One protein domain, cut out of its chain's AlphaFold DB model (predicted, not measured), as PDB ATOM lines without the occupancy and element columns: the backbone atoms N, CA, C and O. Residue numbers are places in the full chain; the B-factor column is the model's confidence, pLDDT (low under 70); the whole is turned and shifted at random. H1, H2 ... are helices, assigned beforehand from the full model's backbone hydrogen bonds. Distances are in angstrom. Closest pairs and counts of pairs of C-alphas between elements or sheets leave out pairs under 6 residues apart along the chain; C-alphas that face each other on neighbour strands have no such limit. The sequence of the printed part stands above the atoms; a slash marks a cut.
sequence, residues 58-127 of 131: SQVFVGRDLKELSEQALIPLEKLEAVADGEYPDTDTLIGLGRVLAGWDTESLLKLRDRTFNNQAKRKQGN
ATOM      1  N   SER A  58     179.749 119.204 149.246       82.62
ATOM      2  CA  SER A  58     178.981 119.841 150.329       82.62
ATOM      3  C   SER A  58     178.104 118.849 151.107       82.62
ATOM      4  O   SER A  58     177.840 119.033 152.292       82.62
ATOM      5  N   GLN A  59     177.707 117.731 150.492       81.75
ATOM      6  CA  GLN A  59     176.904 116.706 151.163       81.75
ATOM      7  C   GLN A  59     177.690 115.909 152.208       81.75
ATOM      8  O   GLN A  59     177.081 115.246 153.045       81.75
ATOM      9  N   VAL A  60     179.024 116.004 152.223       82.88
ATOM     10  CA  VAL A  60     179.868 115.415 153.278       82.88
ATOM     11  C   VAL A  60     179.535 116.001 154.658       82.88
ATOM     12  O   VAL A  60     179.706 115.318 155.673       82.88
ATOM     13  N   PHE A  61     179.016 117.231 154.692       82.81
ATOM     14  CA  PHE A  61     178.682 117.971 155.908       82.81
ATOM     15  C   PHE A  61     177.243 117.763 156.396       82.81
ATOM     16  O   PHE A  61     176.922 118.115 157.529       82.81
ATOM     17  N   VAL A  62     176.363 117.176 155.580       79.69
ATOM     18  CA  VAL A  62     174.937 117.043 155.917       79.69
ATOM     19  C   VAL A  62     174.753 116.162 157.153       79.69
ATOM     20  O   VAL A  62     175.225 115.027 157.206       79.69
ATOM     21  N   GLY A  63     174.033 116.688 158.148       77.56
ATOM     22  CA  GLY A  63     173.748 115.989 159.404       77.56
ATOM     23  C   GLY A  63     174.924 115.929 160.384       77.56
ATOM     24  O   GLY A  63     174.829 115.210 161.377       77.56
ATOM     25  N   ARG A  64     176.018 116.658 160.121       82.81
ATOM     26  CA  ARG A  64     177.145 116.824 161.050       82.81
ATOM     27  C   ARG A  64     177.053 118.164 161.774       82.81
ATOM     28  O   ARG A  64     176.563 119.139 161.211       82.81
ATOM     29  N   ASP A  65     177.574 118.212 162.996       90.12
ATOM     30  CA  ASP A  65     177.824 119.470 163.695       90.12
ATOM     31  C   ASP A  65     179.115 120.099 163.146       90.12
ATOM     32  O   ASP A  65     180.210 119.552 163.306       90.12
ATOM     33  N   LEU A  66     178.983 121.232 162.449       90.25
ATOM     34  CA  LEU A  66     180.118 121.933 161.846       90.25
ATOM     35  C   LEU A  66     181.072 122.506 162.891       90.25
ATOM     36  O   LEU A  66     182.273 122.572 162.632       90.25
ATOM     37  N   LYS A  67     180.565 122.892 164.064       91.75
ATOM     38  CA  LYS A  67     181.387 123.442 165.140       91.75
ATOM     39  C   LYS A  67     182.283 122.359 165.725       91.75
ATOM     40  O   LYS A  67     183.492 122.554 165.824       91.75
ATOM     41  N   GLU A  68     181.705 121.198 166.025       91.88
ATOM     42  CA  GLU A  68     182.466 120.039 166.495       91.88
ATOM     43  C   GLU A  68     183.510 119.603 165.451       91.88
ATOM     44  O   GLU A  68     184.671 119.352 165.777       91.88
ATOM     45  N   LEU A  69     183.124 119.577 164.171       90.19
ATOM     46  CA  LEU A  69     184.021 119.202 163.080       90.19
ATOM     47  C   LEU A  69     185.174 120.201 162.897       90.19
ATOM     48  O   LEU A  69     186.306 119.784 162.662       90.19
ATOM     49  N   SER A  70     184.895 121.499 163.027       93.81
ATOM     50  CA  SER A  70     185.884 122.586 163.010       93.81
ATOM     51  C   SER A  70     186.951 122.375 164.083       93.81
ATOM     52  O   SER A  70     188.148 122.387 163.790       93.81
ATOM     53  N   GLU A  71     186.519 122.108 165.319       93.88
ATOM     54  CA  GLU A  71     187.413 121.876 166.458       93.88
ATOM     55  C   GLU A  71     188.281 120.626 166.256       93.88
ATOM     56  O   GLU A  71     189.494 120.674 166.458       93.88
ATOM     57  N   GLN A  72     187.691 119.521 165.794       91.69
ATOM     58  CA  GLN A  72     188.423 118.275 165.553       91.69
ATOM     59  C   GLN A  72     189.416 118.401 164.392       91.69
ATOM     60  O   GLN A  72     190.535 117.888 164.465       91.69
ATOM     61  N   ALA A  73     189.007 119.051 163.301       91.25
ATOM     62  CA  ALA A  73     189.808 119.167 162.087       91.25
ATOM     63  C   ALA A  73     190.872 120.270 162.170       91.25
ATOM     64  O   ALA A  73     191.746 120.324 161.301       91.25
ATOM     65  N   LEU A  74     190.801 121.133 163.194       93.75
ATOM     66  CA  LEU A  74     191.580 122.369 163.315       93.75
ATOM     67  C   LEU A  74     191.380 123.294 162.103       93.75
ATOM     68  O   LEU A  74     192.331 123.867 161.573       93.75
ATOM     69  N   ILE A  75     190.130 123.415 161.650       94.12
ATOM     70  CA  ILE A  75     189.729 124.260 160.519       94.12
ATOM     71  C   ILE A  75     188.801 125.348 161.058       94.12
ATOM     72  O   ILE A  75     187.885 125.004 161.797       94.12
ATOM     73  N   PRO A  76     188.978 126.630 160.686       95.94
ATOM     74  CA  PRO A  76     188.033 127.682 161.054       95.94
ATOM     75  C   PRO A  76     186.599 127.327 160.645       95.94
ATOM     76  O   PRO A  76     186.370 126.882 159.517       95.94
ATOM     77  N   LEU A  77     185.638 127.550 161.544       94.31
ATOM     78  CA  LEU A  77     184.227 127.233 161.312       94.31
ATOM     79  C   LEU A  77     183.703 127.896 160.035       94.31
ATOM     80  O   LEU A  77     183.042 127.245 159.232       94.31
ATOM     81  N   GLU A  78     184.094 129.145 159.798       93.69
ATOM     82  CA  GLU A  78     183.667 129.942 158.650       93.69
ATOM     83  C   GLU A  78     184.075 129.284 157.324       93.69
ATOM     84  O   GLU A  78     183.348 129.348 156.336       93.69
ATOM     85  N   LYS A  79     185.227 128.596 157.299       93.44
ATOM     86  CA  LYS A  79     185.654 127.839 156.115       93.44
ATOM     87  C   LYS A  79     184.765 126.623 155.880       93.44
ATOM     88  O   LYS A  79     184.465 126.310 154.732       93.44
ATOM     89  N   LEU A  80     184.362 125.920 156.937       92.19
ATOM     90  CA  LEU A  80     183.471 124.768 156.797       92.19
ATOM     91  C   LEU A  80     182.065 125.193 156.369       92.19
ATOM     92  O   LEU A  80     181.470 124.518 155.531       92.19
ATOM     93  N   GLU A  81     181.565 126.315 156.886       91.50
ATOM     94  CA  GLU A  81     180.290 126.913 156.476       91.50
ATOM     95  C   GLU A  81     180.314 127.318 154.998       91.50
ATOM     96  O   GLU A  81     179.462 126.873 154.233       91.50
ATOM     97  N   ALA A  82     181.349 128.041 154.561       90.25
ATOM     98  CA  ALA A  82     181.517 128.419 153.158       90.25
ATOM     99  C   ALA A  82     181.515 127.196 152.223       90.25
ATOM    100  O   ALA A  82     180.860 127.179 151.180       90.25
ATOM    101  N   VAL A  83     182.207 126.122 152.609       90.19
ATOM    102  CA  VAL A  83     182.246 124.883 151.823       90.19
ATOM    103  C   VAL A  83     180.897 124.152 151.842       90.19
ATOM    104  O   VAL A  83     180.499 123.575 150.825       90.19
ATOM    105  N   ALA A  84     180.168 124.181 152.962       87.12
ATOM    106  CA  ALA A  84     178.809 123.646 153.046       87.12
ATOM    107  C   ALA A  84     177.837 124.410 152.127       87.12
ATOM    108  O   ALA A  84     176.998 123.781 151.478       87.12
ATOM    109  N   ASP A  85     178.032 125.721 151.978       87.19
ATOM    110  CA  ASP A  85     177.301 126.589 151.045       87.19
ATOM    111  C   ASP A  85     177.743 126.424 149.578       87.19
ATOM    112  O   ASP A  85     177.155 127.000 148.657       87.19
ATOM    113  N   GLY A  86     178.739 125.570 149.331       84.75
ATOM    114  CA  GLY A  86     179.196 125.210 147.996       84.75
ATOM    115  C   GLY A  86     180.359 126.052 147.485       84.75
ATOM    116  O   GLY A  86     180.583 126.079 146.273       84.75
ATOM    117  N   GLU A  87     181.115 126.716 148.358       89.25
ATOM    118  CA  GLU A  87     182.421 127.256 147.988       89.25
ATOM    119  C   GLU A  87     183.461 126.147 147.805       89.25
ATOM    120  O   GLU A  87     183.383 125.058 148.378       89.25
ATOM    121  N   TYR A  88     184.452 126.425 146.957       90.56
ATOM    122  CA  TYR A  88     185.501 125.469 146.632       90.56
ATOM    123  C   TYR A  88     186.483 125.332 147.813       90.56
ATOM    124  O   TYR A  88     187.175 126.301 148.125       90.56
ATOM    125  N   PRO A  89     186.607 124.152 148.447       92.75
ATOM    126  CA  PRO A  89     187.517 123.957 149.571       92.75
ATOM    127  C   PRO A  89     188.985 123.980 149.127       92.75
ATOM    128  O   PRO A  89     189.374 123.336 148.142       92.75
ATOM    129  N   ASP A  90     189.820 124.672 149.905       92.62
ATOM    130  CA  ASP A  90     191.274 124.658 149.736       92.62
ATOM    131  C   ASP A  90     191.900 123.330 150.208       92.62
ATOM    132  O   ASP A  90     191.273 122.508 150.879       92.62
ATOM    133  N   THR A  91     193.154 123.089 149.818       92.25
ATOM    134  CA  THR A  91     193.856 121.834 150.123       92.25
ATOM    135  C   THR A  91     194.026 121.609 151.628       92.25
ATOM    136  O   THR A  91     193.883 120.476 152.085       92.25
ATOM    137  N   ASP A  92     194.270 122.665 152.404       92.88
ATOM    138  CA  ASP A  92     194.447 122.570 153.858       92.88
ATOM    139  C   ASP A  92     193.153 122.127 154.553       92.88
ATOM    140  O   ASP A  92     193.178 121.248 155.416       92.88
ATOM    141  N   THR A  93     192.011 122.652 154.104       93.25
ATOM    142  CA  THR A  93     190.673 122.232 154.539       93.25
ATOM    143  C   THR A  93     190.469 120.741 154.276       93.25
ATOM    144  O   THR A  93     190.038 120.003 155.160       93.25
ATOM    145  N   LEU A  94     190.840 120.244 153.091       93.12
ATOM    146  CA  LEU A  94     190.726 118.814 152.774       93.12
ATOM    147  C   LEU A  94     191.661 117.938 153.616       93.12
ATOM    148  O   LEU A  94     191.290 116.821 153.981       93.12
ATOM    149  N   ILE A  95     192.871 118.417 153.912       91.69
ATOM    150  CA  ILE A  95     193.826 117.708 154.769       91.69
ATOM    151  C   ILE A  95     193.263 117.585 156.185       91.69
ATOM    152  O   ILE A  95     193.266 116.485 156.736       91.69
ATOM    153  N   GLY A  96     192.761 118.680 156.763       91.56
ATOM    154  CA  GLY A  96     192.151 118.663 158.094       91.56
ATOM    155  C   GLY A  96     190.944 117.726 158.150       91.56
ATOM    156  O   GLY A  96     190.874 116.861 159.021       91.56
ATOM    157  N   LEU A  97     190.055 117.803 157.157       91.00
ATOM    158  CA  LEU A  97     188.890 116.922 157.052       91.00
ATOM    159  C   LEU A  97     189.281 115.447 156.910       91.00
ATOM    160  O   LEU A  97     188.697 114.598 157.578       91.00
ATOM    161  N   GLY A  98     190.297 115.128 156.106       87.00
ATOM    162  CA  GLY A  98     190.779 113.754 155.927       87.00
ATOM    163  C   GLY A  98     191.362 113.117 157.194       87.00
ATOM    164  O   GLY A  98     191.480 111.898 157.265       87.00
ATOM    165  N   ARG A  99     191.711 113.911 158.216       85.94
ATOM    166  CA  ARG A  99     192.174 113.395 159.518       85.94
ATOM    167  C   ARG A  99     191.028 112.972 160.434       85.94
ATOM    168  O   ARG A  99     191.239 112.135 161.306       85.94
ATOM    169  N   VAL A 100     189.844 113.555 160.254       87.25
ATOM    170  CA  VAL A 100     188.716 113.413 161.193       87.25
ATOM    171  C   VAL A 100     187.519 112.687 160.596       87.25
ATOM    172  O   VAL A 100     186.754 112.036 161.306       87.25
ATOM    173  N   LEU A 101     187.348 112.750 159.276       84.00
ATOM    174  CA  LEU A 101     186.262 112.078 158.584       84.00
ATOM    175  C   LEU A 101     186.586 110.592 158.423       84.00
ATOM    176  O   LEU A 101     187.216 110.167 157.457       84.00
ATOM    177  N   ALA A 102     186.093 109.779 159.356       73.62
ATOM    178  CA  ALA A 102     186.190 108.327 159.259       73.62
ATOM    179  C   ALA A 102     185.663 107.822 157.898       73.62
ATOM    180  O   ALA A 102     184.511 108.069 157.530       73.62
ATOM    181  N   GLY A 103     186.517 107.107 157.160       73.88
ATOM    182  CA  GLY A 103     186.206 106.556 155.836       73.88
ATOM    183  C   GLY A 103     186.586 107.442 154.646       73.88
ATOM    184  O   GLY A 103     186.357 107.022 153.514       73.88
ATOM    185  N   TRP A 104     187.180 108.615 154.879       81.69
ATOM    186  CA  TRP A 104     187.687 109.500 153.831       81.69
ATOM    187  C   TRP A 104     189.142 109.871 154.097       81.69
ATOM    188  O   TRP A 104     189.448 110.493 155.107       81.69
ATOM    189  N   ASP A 105     190.030 109.534 153.167       85.50
ATOM    190  CA  ASP A 105     191.375 110.101 153.141       85.50
ATOM    191  C   ASP A 105     191.399 111.410 152.334       85.50
ATOM    192  O   ASP A 105     190.479 111.741 151.575       85.50
ATOM    193  N   THR A 106     192.474 112.181 152.498       87.25
ATOM    194  CA  THR A 106     192.668 113.443 151.773       87.25
ATOM    195  C   THR A 106     192.616 113.245 150.255       87.25
ATOM    196  O   THR A 106     192.077 114.092 149.544       87.25
ATOM    197  N   GLU A 107     193.125 112.123 149.740       88.25
ATOM    198  CA  GLU A 107     193.121 111.829 148.305       88.25
ATOM    199  C   GLU A 107     191.697 111.629 147.759       88.25
ATOM    200  O   GLU A 107     191.341 112.159 146.702       88.25
ATOM    201  N   SER A 108     190.847 110.910 148.488       87.31
ATOM    202  CA  SER A 108     189.444 110.695 148.131       87.31
ATOM    203  C   SER A 108     188.653 111.996 148.188       87.31
ATOM    204  O   SER A 108     187.815 112.242 147.317       87.31
ATOM    205  N   LEU A 109     188.947 112.859 149.163       89.38
ATOM    206  CA  LEU A 109     188.341 114.185 149.273       89.38
ATOM    207  C   LEU A 109     188.757 115.109 148.118       89.38
ATOM    208  O   LEU A 109     187.905 115.798 147.558       89.38
ATOM    209  N   LEU A 110     190.027 115.074 147.700       91.38
ATOM    210  CA  LEU A 110     190.515 115.791 146.515       91.38
ATOM    211  C   LEU A 110     189.777 115.344 145.247       91.38
ATOM    212  O   LEU A 110     189.221 116.173 144.526       91.38
ATOM    213  N   LYS A 111     189.689 114.028 145.014       89.62
ATOM    214  CA  LYS A 111     188.958 113.462 143.867       89.62
ATOM    215  C   LYS A 111     187.481 113.855 143.884       89.62
ATOM    216  O   LYS A 111     186.910 114.164 142.835       89.62
ATOM    217  N   LEU A 112     186.854 113.846 145.063       89.06
ATOM    218  CA  LEU A 112     185.461 114.250 145.237       89.06
ATOM    219  C   LEU A 112     185.261 115.729 144.894       89.06
ATOM    220  O   LEU A 112     184.380 116.042 144.092       89.06
ATOM    221  N   ARG A 113     186.092 116.615 145.454       90.19
ATOM    222  CA  ARG A 113     186.072 118.054 145.174       90.19
ATOM    223  C   ARG A 113     186.194 118.300 143.675       90.19
ATOM    224  O   ARG A 113     185.305 118.903 143.074       90.19
ATOM    225  N   ASP A 114     187.250 117.786 143.054       90.25
ATOM    226  CA  ASP A 114     187.529 118.041 141.640       90.25
ATOM    227  C   ASP A 114     186.372 117.573 140.755       90.25
ATOM    228  O   ASP A 114     185.965 118.276 139.831       90.25
ATOM    229  N   ARG A 115     185.757 116.433 141.080       87.81
ATOM    230  CA  ARG A 115     184.541 115.964 140.410       87.81
ATOM    231  C   ARG A 115     183.367 116.933 140.581       87.81
ATOM    232  O   ARG A 115     182.728 117.281 139.588       87.81
ATOM    233  N   THR A 116     183.041 117.326 141.814       86.94
ATOM    234  CA  THR A 116     181.874 118.174 142.118       86.94
ATOM    235  C   THR A 116     181.968 119.516 141.402       86.94
ATOM    236  O   THR A 116     181.047 119.901 140.678       86.94
ATOM    237  N   PHE A 117     183.100 120.199 141.525       84.44
ATOM    238  CA  PHE A 117     183.242 121.562 141.025       84.44
ATOM    239  C   PHE A 117     183.513 121.628 139.517       84.44
ATOM    240  O   PHE A 117     183.003 122.531 138.848       84.44
ATOM    241  N   ASN A 118     184.179 120.626 138.925       83.12
ATOM    242  CA  ASN A 118     184.269 120.530 137.462       83.12
ATOM    243  C   ASN A 118     182.896 120.284 136.822       83.12
ATOM    244  O   ASN A 118     182.589 120.847 135.769       83.12
ATOM    245  N   ASN A 119     182.039 119.475 137.451       75.38
ATOM    246  CA  ASN A 119     180.682 119.249 136.954       75.38
ATOM    247  C   ASN A 119     179.813 120.509 137.061       75.38
ATOM    248  O   ASN A 119     179.037 120.788 136.147       75.38
ATOM    249  N   GLN A 120     179.962 121.303 138.124       72.94
ATOM    250  CA  GLN A 120     179.283 122.596 138.231       72.94
ATOM    251  C   GLN A 120     179.744 123.581 137.147       72.94
ATOM    252  O   GLN A 120     178.903 124.227 136.519       72.94
ATOM    253  N   ALA A 121     181.048 123.653 136.862       71.75
ATOM    254  CA  ALA A 121     181.575 124.474 135.773       71.75
ATOM    255  C   ALA A 121     180.991 124.057 134.409       71.75
ATOM    256  O   ALA A 121     180.529 124.907 133.645       71.75
ATOM    257  N   LYS A 122     180.905 122.747 134.135       71.56
ATOM    258  CA  LYS A 122     180.279 122.213 132.913       71.56
ATOM    259  C   LYS A 122     178.783 122.531 132.819       71.56
ATOM    260  O   LYS A 122     178.320 122.921 131.753       71.56
ATOM    261  N   ARG A 123     178.024 122.415 133.918       62.75
ATOM    262  CA  ARG A 123     176.590 122.777 133.960       62.75
ATOM    263  C   ARG A 123     176.369 124.262 133.655       62.75
ATOM    264  O   ARG A 123     175.461 124.597 132.900       62.75
ATOM    265  N   LYS A 124     177.222 125.144 134.187       63.19
ATOM    266  CA  LYS A 124     177.166 126.588 133.904       63.19
ATOM    267  C   LYS A 124     177.486 126.912 132.437       63.19
ATOM    268  O   LYS A 124     176.880 127.822 131.888       63.19
ATOM    269  N   GLN A 125     178.375 126.153 131.792       60.19
ATOM    270  CA  GLN A 125     178.697 126.326 130.366       60.19
ATOM    271  C   GLN A 125     177.630 125.726 129.429       60.19
ATOM    272  O   GLN A 125     177.318 126.319 128.399       60.19
ATOM    273  N   GLY A 126     177.016 124.594 129.795       53.28
ATOM    274  CA  GLY A 126     175.979 123.928 128.993       53.28
ATOM    275  C   GLY A 126     174.645 124.681 128.909       53.28
ATOM    276  O   GLY A 126     173.946 124.565 127.909       53.28
ATOM    277  N   ASN A 127     174.319 125.518 129.899       49.91
ATOM    278  CA  ASN A 127     173.121 126.370 129.876       49.91
ATOM    279  C   ASN A 127     173.274 127.650 129.024       49.91
ATOM    280  O   ASN A 127     172.360 128.470 128.990       49.91
TER     281      ASN A 127
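AT A GLANCE: This is residues 58 to 127 of the 131 residues of an uncharacterized protein of Okeania sp. SIO2B3 (UniProt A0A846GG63). One long helix, H5, sets out from a compact head of four short, crossed helices, H1 to H4, and its last residues, 118 to 126, stick out as a free arm with Asn 127 at its tip. In the head H2 touches both H3 and H4, H1 packs on H3, and H5 meets H4 with its first residues, 106 to 110. The printed part has 70 residues with five named helices, in the order H1, H2, H3, H4, H5, and no named strand: the class is all helix. The whole is compact by its radius of gyration of the C-alphas, 12.3 A, yet elongated in outline, spanning 39 by 22 by 20 A, and the arm makes much of the length.

IN THESE COORDINATES: Start at C-alpha 106, at (192.668, 113.443, 151.773); from there H5, residues 106 to 126, runs 30.1 A to C-alpha 126 at (175.979, 123.928, 128.993). Before it in the chain, look for H4 at residues 91 to 100, 14.8 A long. H3 takes residues 77 to 84 over 10.5 A, and H2 residues 66 to 73 over 10.1 A. H1, residues 58 to 61, measures 5.9 A and begins at C-alpha 58, at (178.981, 119.841, 150.329).

HOW THE PARTS SIT: Begin at H5, which touches H4 with residues 106 to 110 alone; the closest C-alphas, those of Gly 98 and Thr 106, are 4.6 A apart. The two helices stand at a steep tilt of 50 degrees and run opposite ways. Go on to H2, which touches H4 about perpendicular, at 90 degrees, with the C-alphas of Ala 73 and Gly 96 closest, 4.7 A apart. H2 also touches H3, closest at the C-alphas of Ser 70 and Leu 77, 5.2 A apart, and at 71 degrees the two are only just about perpendicular. H3 touches H1, where the C-alphas of Ser 58 and Ala 84 come to 4.7 A. H3 and H4 are close but not clearly touching, with the C-alphas of Lys 79 and Thr 93 closest at 7.7 A. H1 and H5 are near each other, while H2 and H5, H3 and H5, and H1 and H4 are apart. In the backbones of H2, H3 and H5 every O i to N i+4 pair is within hydrogen-bond range; in H4 5 of 6 are, and H1 is too short for such a pair.

THE WHOLE: Look at Gln 72 and Asn 127 for the two C-alphas farthest apart, 39.7 A. Without residues 118 to 127, which stand free, the body spans 26 by 21 by 20 A. The printed part has no cut. No link is long: H3 to H4 is short, and the other three are tight. The mean pLDDT of the printed part is 85.4, and residues 123 to 127 are under 70.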